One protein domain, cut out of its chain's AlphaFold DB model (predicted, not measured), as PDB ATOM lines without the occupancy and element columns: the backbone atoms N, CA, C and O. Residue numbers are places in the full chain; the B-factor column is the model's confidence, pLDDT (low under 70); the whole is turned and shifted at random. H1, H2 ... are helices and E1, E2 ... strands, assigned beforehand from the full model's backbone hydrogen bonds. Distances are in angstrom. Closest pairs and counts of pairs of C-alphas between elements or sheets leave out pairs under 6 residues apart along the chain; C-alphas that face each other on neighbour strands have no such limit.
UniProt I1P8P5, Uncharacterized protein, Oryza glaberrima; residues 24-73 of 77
ATOM      1  N   GLU A  24      30.903 -13.055 -10.379       51.91
ATOM      2  CA  GLU A  24      32.171 -12.666  -9.773       51.91
ATOM      3  C   GLU A  24      32.766 -11.420 -10.445       51.91
ATOM      4  O   GLU A  24      33.193 -10.496  -9.758       51.91
ATOM      5  N   TYR A  25      32.684 -11.310 -11.775       57.84
ATOM      6  CA  TYR A  25      33.142 -10.134 -12.519       57.84
ATOM      7  C   TYR A  25      32.311  -8.883 -12.201       57.84
ATOM      8  O   TYR A  25      32.861  -7.800 -11.983       57.84
ATOM      9  N   VAL A  26      30.982  -9.019 -12.123       61.19
ATOM     10  CA  VAL A  26      30.096  -7.906 -11.745       61.19
ATOM     11  C   VAL A  26      30.339  -7.494 -10.294       61.19
ATOM     12  O   VAL A  26      30.413  -6.300  -9.998       61.19
ATOM     13  N   GLN A  27      30.506  -8.459  -9.390       59.53
ATOM     14  CA  GLN A  27      30.750  -8.204  -7.974       59.53
ATOM     15  C   GLN A  27      32.129  -7.576  -7.725       59.53
ATOM     16  O   GLN A  27      32.204  -6.575  -7.013       59.53
ATOM     17  N   GLU A  28      33.195  -8.069  -8.365       56.88
ATOM     18  CA  GLU A  28      34.547  -7.504  -8.257       56.88
ATOM     19  C   GLU A  28      34.587  -6.071  -8.801       56.88
ATOM     20  O   GLU A  28      35.128  -5.164  -8.159       56.88
ATOM     21  N   LYS A  29      33.962  -5.825  -9.961       59.28
ATOM     22  CA  LYS A  29      33.871  -4.474 -10.529       59.28
ATOM     23  C   LYS A  29      33.034  -3.554  -9.651       59.28
ATOM     24  O   LYS A  29      33.441  -2.416  -9.442       59.28
ATOM     25  N   THR A  30      31.929  -4.030  -9.082       60.81
ATOM     26  CA  THR A  30      31.090  -3.237  -8.168       60.81
ATOM     27  C   THR A  30      31.836  -2.901  -6.875       60.81
ATOM     28  O   THR A  30      31.800  -1.751  -6.446       60.81
ATOM     29  N   ALA A  31      32.576  -3.848  -6.290       57.78
ATOM     30  CA  ALA A  31      33.390  -3.616  -5.096       57.78
ATOM     31  C   ALA A  31      34.546  -2.636  -5.369       57.78
ATOM     32  O   ALA A  31      34.788  -1.716  -4.589       57.78
ATOM     33  N   ARG A  32      35.216  -2.762  -6.522       53.97
ATOM     34  CA  ARG A  32      36.234  -1.795  -6.968       53.97
ATOM     35  C   ARG A  32      35.646  -0.407  -7.226       53.97
ATOM     36  O   ARG A  32      36.293   0.583  -6.913       53.97
ATOM     37  N   LEU A  33      34.424  -0.314  -7.750       56.56
ATOM     38  CA  LEU A  33      33.720   0.960  -7.945       56.56
ATOM     39  C   LEU A  33      33.241   1.575  -6.619       56.56
ATOM     40  O   LEU A  33      33.282   2.794  -6.481       56.56
ATOM     41  N   GLN A  34      32.863   0.761  -5.626       52.91
ATOM     42  CA  GLN A  34      32.592   1.221  -4.255       52.91
ATOM     43  C   GLN A  34      33.843   1.791  -3.580       52.91
ATOM     44  O   GLN A  34      33.747   2.783  -2.859       52.91
ATOM     45  N   ALA A  35      35.017   1.209  -3.846       51.41
ATOM     46  CA  ALA A  35      36.296   1.735  -3.365       51.41
ATOM     47  C   ALA A  35      36.691   3.069  -4.034       51.41
ATOM     48  O   ALA A  35      37.523   3.800  -3.503       51.41
ATOM     49  N   ILE A  36      36.076   3.409  -5.173       54.41
ATOM     50  CA  ILE A  36      36.309   4.642  -5.934       54.41
ATOM     51  C   ILE A  36      35.043   5.510  -5.857       54.41
ATOM     52  O   ILE A  36      34.419   5.791  -6.866       54.41
ATOM     53  N   SER A  37      34.630   5.918  -4.654       56.44
ATOM     54  CA  SER A  37      33.695   7.035  -4.385       56.44
ATOM     55  C   SER A  37      32.345   7.085  -5.130       56.44
ATOM     56  O   SER A  37      31.643   8.094  -5.025       56.44
ATOM     57  N   TYR A  38      31.934   6.055  -5.872       60.69
ATOM     58  CA  TYR A  38      30.640   6.056  -6.541       60.69
ATOM     59  C   TYR A  38      29.570   5.662  -5.522       60.69
ATOM     60  O   TYR A  38      29.626   4.553  -4.984       60.69
ATOM     61  N   PRO A  39      28.592   6.538  -5.224       63.44
ATOM     62  CA  PRO A  39      27.559   6.228  -4.251       63.44
ATOM     63  C   PRO A  39      26.723   5.061  -4.778       63.44
ATOM     64  O   PRO A  39      25.978   5.200  -5.751       63.44
ATOM     65  N   VAL A  40      26.871   3.900  -4.140       72.12
ATOM     66  CA  VAL A  40      26.014   2.744  -4.388       72.12
ATOM     67  C   VAL A  40      24.775   2.882  -3.518       72.12
ATOM     68  O   VAL A  40      24.872   2.946  -2.293       72.12
ATOM     69  N   LYS A  41      23.605   2.936  -4.150       77.50
ATOM     70  CA  LYS A  41      22.309   3.006  -3.477       77.50
ATOM     71  C   LYS A  41      21.592   1.677  -3.649       77.50
ATOM     72  O   LYS A  41      21.288   1.292  -4.777       77.50
ATOM     73  N   CYS A  42      21.325   0.992  -2.543       79.25
ATOM     74  CA  CYS A  42      20.580  -0.261  -2.553       79.25
ATOM     75  C   CYS A  42      19.133  -0.024  -2.110       79.25
ATOM     76  O   CYS A  42      18.893   0.521  -1.034       79.25
ATOM     77  N   GLU A  43      18.181  -0.425  -2.946       81.06
ATOM     78  CA  GLU A  43      16.744  -0.248  -2.742       81.06
ATOM     79  C   GLU A  43      16.013  -1.576  -2.944       81.06
ATOM     80  O   GLU A  43      16.499  -2.486  -3.616       81.06
ATOM     81  N   ARG A  44      14.841  -1.707  -2.322       81.31
ATOM     82  CA  ARG A  44      13.939  -2.832  -2.567       81.31
ATOM     83  C   ARG A  44      12.930  -2.423  -3.609       81.31
ATOM     84  O   ARG A  44      12.269  -1.403  -3.445       81.31
ATOM     85  N   GLU A  45      12.794  -3.243  -4.633       82.19
ATOM     86  CA  GLU A  45      11.837  -3.016  -5.701       82.19
ATOM     87  C   GLU A  45      10.993  -4.269  -5.889       82.19
ATOM     88  O   GLU A  45      11.483  -5.395  -5.793       82.19
ATOM     89  N   THR A  46       9.702  -4.053  -6.105       80.75
ATOM     90  CA  THR A  46       8.752  -5.123  -6.390       80.75
ATOM     91  C   THR A  46       8.672  -5.286  -7.897       80.75
ATOM     92  O   THR A  46       8.327  -4.338  -8.601       80.75
ATOM     93  N   GLU A  47       8.972  -6.480  -8.391       80.81
ATOM     94  CA  GLU A  47       8.807  -6.833  -9.795       80.81
ATOM     95  C   GLU A  47       7.678  -7.843  -9.954       80.81
ATOM     96  O   GLU A  47       7.531  -8.775  -9.159       80.81
ATOM     97  N   ALA A  48       6.875  -7.642 -10.996       80.81
ATOM     98  CA  ALA A  48       5.879  -8.612 -11.415       80.81
ATOM     99  C   ALA A  48       6.574  -9.712 -12.227       80.81
ATOM    100  O   ALA A  48       7.141  -9.453 -13.288       80.81
ATOM    101  N   GLU A  49       6.528 -10.939 -11.724       78.25
ATOM    102  CA  GLU A  49       7.032 -12.137 -12.383       78.25
ATOM    103  C   GLU A  49       5.816 -13.005 -12.739       78.25
ATOM    104  O   GLU A  49       5.413 -13.900 -12.000       78.25
ATOM    105  N   GLY A  50       5.165 -12.669 -13.858       79.38
ATOM    106  CA  GLY A  50       3.895 -13.284 -14.253       79.38
ATOM    107  C   GLY A  50       2.728 -12.827 -13.359       79.38
ATOM    108  O   GLY A  50       2.562 -11.620 -13.176       79.38
ATOM    109  N   PRO A  51       1.887 -13.742 -12.832       76.81
ATOM    110  CA  PRO A  51       0.781 -13.380 -11.940       76.81
ATOM    111  C   PRO A  51       1.240 -13.013 -10.518       76.81
ATOM    112  O   PRO A  51       0.453 -12.466  -9.747       76.81
ATOM    113  N   ASP A  52       2.495 -13.301 -10.170       70.25
ATOM    114  CA  ASP A  52       3.058 -13.077  -8.842       70.25
ATOM    115  C   ASP A  52       3.886 -11.787  -8.785       70.25
ATOM    116  O   ASP A  52       4.590 -11.421  -9.724       70.25
ATOM    117  N   GLN A  53       3.848 -11.105  -7.639       79.25
ATOM    118  CA  GLN A  53       4.738  -9.983  -7.337       79.25
ATOM    119  C   GLN A  53       5.825 -10.441  -6.369       79.25
ATOM    120  O   GLN A  53       5.532 -10.943  -5.281       79.25
ATOM    121  N   ARG A  54       7.091 -10.252  -6.746       74.81
ATOM    122  CA  ARG A  54       8.251 -10.612  -5.926       74.81
ATOM    123  C   ARG A  54       9.085  -9.381  -5.615       74.81
ATOM    124  O   ARG A  54       9.337  -8.540  -6.469       74.81
ATOM    125  N   VAL A  55       9.507  -9.276  -4.359       78.25
ATOM    126  CA  VAL A  55      10.356  -8.177  -3.892       78.25
ATOM    127  C   VAL A  55      11.815  -8.588  -4.024       78.25
ATOM    128  O   VAL A  55      12.247  -9.573  -3.420       78.25
ATOM    129  N   TYR A  56      12.586  -7.793  -4.755       78.81
ATOM    130  CA  TYR A  56      14.012  -7.991  -4.961       78.81
ATOM    131  C   TYR A  56      14.804  -6.805  -4.408       78.81
ATOM    132  O   TYR A  56      14.331  -5.671  -4.387       78.81
ATOM    133  N   ASN A  57      16.019  -7.067  -3.922       79.44
ATOM    134  CA  ASN A  57      16.948  -5.987  -3.597       79.44
ATOM    135  C   ASN A  57      17.742  -5.652  -4.856       79.44
ATOM    136  O   ASN A  57      18.268  -6.543  -5.519       79.44
ATOM    137  N   TYR A  58      17.865  -4.370  -5.147       80.62
ATOM    138  CA  TYR A  58      18.626  -3.837  -6.259       80.62
ATOM    139  C   TYR A  58      19.659  -2.861  -5.735       80.62
ATOM    140  O   TYR A  58      19.321  -1.966  -4.971       80.62
ATOM    141  N   CYS A  59      20.909  -3.002  -6.157       80.19
ATOM    142  CA  CYS A  59      21.918  -1.979  -5.932       80.19
ATOM    143  C   CYS A  59      22.160  -1.225  -7.234       80.19
ATOM    144  O   CYS A  59      22.346  -1.812  -8.298       80.19
ATOM    145  N   SER A  60      22.128   0.097  -7.138       79.12
ATOM    146  CA  SER A  60      22.325   1.012  -8.248       79.12
ATOM    147  C   SER A  60      23.569   1.859  -8.022       79.12
ATOM    148  O   SER A  60      23.849   2.296  -6.906       79.12
ATOM    149  N   VAL A  61      24.333   2.081  -9.083       77.25
ATOM    150  CA  VAL A  61      25.540   2.903  -9.082       77.25
ATOM    151  C   VAL A  61      25.493   3.844 -10.279       77.25
ATOM    152  O   VAL A  61      25.115   3.447 -11.381       77.25
ATOM    153  N   ARG A  62      25.850   5.116 -10.075       72.31
ATOM    154  CA  ARG A  62      26.024   6.069 -11.178       72.31
ATOM    155  C   ARG A  62      27.488   6.124 -11.575       72.31
ATOM    156  O   ARG A  62      28.286   6.676 -10.830       72.31
ATOM    157  N   ILE A  63      27.820   5.615 -12.755       69.94
ATOM    158  CA  ILE A  63      29.178   5.649 -13.308       69.94
ATOM    159  C   ILE A  63      29.141   6.555 -14.530       69.94
ATOM    160  O   ILE A  63      28.394   6.294 -15.469       69.94
ATOM    161  N   SER A  64      29.914   7.641 -14.515       69.88
ATOM    162  CA  SER A  64      30.034   8.563 -15.660       69.88
ATOM    163  C   SER A  64      28.689   9.062 -16.223       69.88
ATOM    164  O   SER A  64      28.545   9.265 -17.423       69.88
ATOM    165  N   GLY A  65      27.688   9.254 -15.352       69.31
ATOM    166  CA  GLY A  65      26.342   9.709 -15.727       69.31
ATOM    167  C   GLY A  65      25.358   8.598 -16.115       69.31
ATOM    168  O   GLY A  65      24.161   8.865 -16.191       69.31
ATOM    169  N   SER A  66      25.820   7.357 -16.274       74.56
ATOM    170  CA  SER A  66      24.975   6.190 -16.538       74.56
ATOM    171  C   SER A  66      24.572   5.499 -15.235       74.56
ATOM    172  O   SER A  66      25.408   5.259 -14.363       74.56
ATOM    173  N   LEU A  67      23.282   5.181 -15.097       75.44
ATOM    174  CA  LEU A  67      22.760   4.401 -13.976       75.44
ATOM    175  C   LEU A  67      22.906   2.910 -14.294       75.44
ATOM    176  O   LEU A  67      22.249   2.404 -15.198       75.44
ATOM    177  N   CYS A  68      23.751   2.213 -13.542       76.31
ATOM    178  CA  CYS A  68      23.866   0.764 -13.596       76.31
ATOM    179  C   CYS A  68      23.107   0.180 -12.402       76.31
ATOM    180  O   CYS A  68      23.390   0.547 -11.263       76.31
ATOM    181  N   LYS A  69      22.122  -0.679 -12.656       78.44
ATOM    182  CA  LYS A  69      21.265  -1.290 -11.635       78.44
ATOM    183  C   LYS A  69      21.440  -2.804 -11.692       78.44
ATOM    184  O   LYS A  69      21.287  -3.398 -12.753       78.44
ATOM    185  N   VAL A  70      21.762  -3.414 -10.557       78.00
ATOM    186  CA  VAL A  70      22.069  -4.843 -10.443       78.00
ATOM    187  C   VAL A  70      21.154  -5.466  -9.398       78.00
ATOM    188  O   VAL A  70      21.023  -4.939  -8.291       78.00
ATOM    189  N   ARG A  71      20.520  -6.592  -9.743       79.75
ATOM    190  CA  ARG A  71      19.730  -7.385  -8.798       79.75
ATOM    191  C   ARG A  71      20.672  -8.060  -7.809       79.75
ATOM    192  O   ARG A  71      21.465  -8.923  -8.173       79.75
ATOM    193  N   CYS A  72      20.575  -7.670  -6.547       71.38
ATOM    194  CA  CYS A  72      21.258  -8.334  -5.454       71.38
ATOM    195  C   CYS A  72      20.383  -9.488  -4.992       71.38
ATOM    196  O   CYS A  72      19.496  -9.341  -4.145       71.38
ATOM    197  N   GLU A  73      20.627 -10.658  -5.569       64.94
ATOM    198  CA  GLU A  73      20.130 -11.877  -4.959       64.94
ATOM    199  C   GLU A  73      20.716 -11.959  -3.555       64.94
ATOM    200  O   GLU A  73      21.921 -11.792  -3.358       64.94
TER     201      GLU A  73
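This is residues 24 to 73 of the 77 residues of an uncharacterized protein of Oryza glaberrima (UniProt I1P8P5). A strongly twisted sheet of three antiparallel strands is drawn out at one end into a long hairpin of E1 and E2, whose tip, residues 48 to 53, sticks out; a short helix, H1, covers one face at the other end, over E2 and E3. The printed part has 50 residues, with one named helix and three named strands in the order H1, E1, E2, E3 along the chain, and the sheet's order is E1, E2, E3. The class is mixed, helices and strands. The whole is loose, with a radius of gyration of the C-alphas of 12.6 A, and elongated, spanning 40 by 23 by 13 A.

E2, residues 52 to 63, is the inner strand, between the edge strands E1, residues 40 to 49, and E3, residues 66 to 72. The three make a meander, each strand the antiparallel neighbour of the one before. E1 and E2 form a hairpin at 150 degrees, with N 43 and O 58 within hydrogen-bond range at 2.8 A. E1 bends by 53 degrees at residue 44 and E2 by 52 degrees at residue 55. E2 and E3 form a hairpin at 138 degrees, with N 61 and O 68 at 2.8 A. H1, residues 24 to 34, is on one face of the sheet, giving two layers, a helix on a sheet. Its height over the sheet is 10.3 A, and it runs slantwise to the strands, at 37 degrees to E2 on the local plane. In H1 every O i to N i+4 pair is within hydrogen-bond range.

E2 is 32.4 A long, E1 25.4 A, E3 18.6 A and H1 14.9 A from first to last C-alpha. H1 begins at C-alpha 24 (32.171, -12.666, -9.773), and E3 ends at C-alpha 72 (21.258, -8.334, -5.454).

The C-alphas of Ile 36 and Pro 51, the two farthest apart, are 40.3 A apart. The printed part has no cut, and the three links are tight. Mean pLDDT of the printed part is 70.5; residues 24 to 39, 63 to 65 and 73 are under 70.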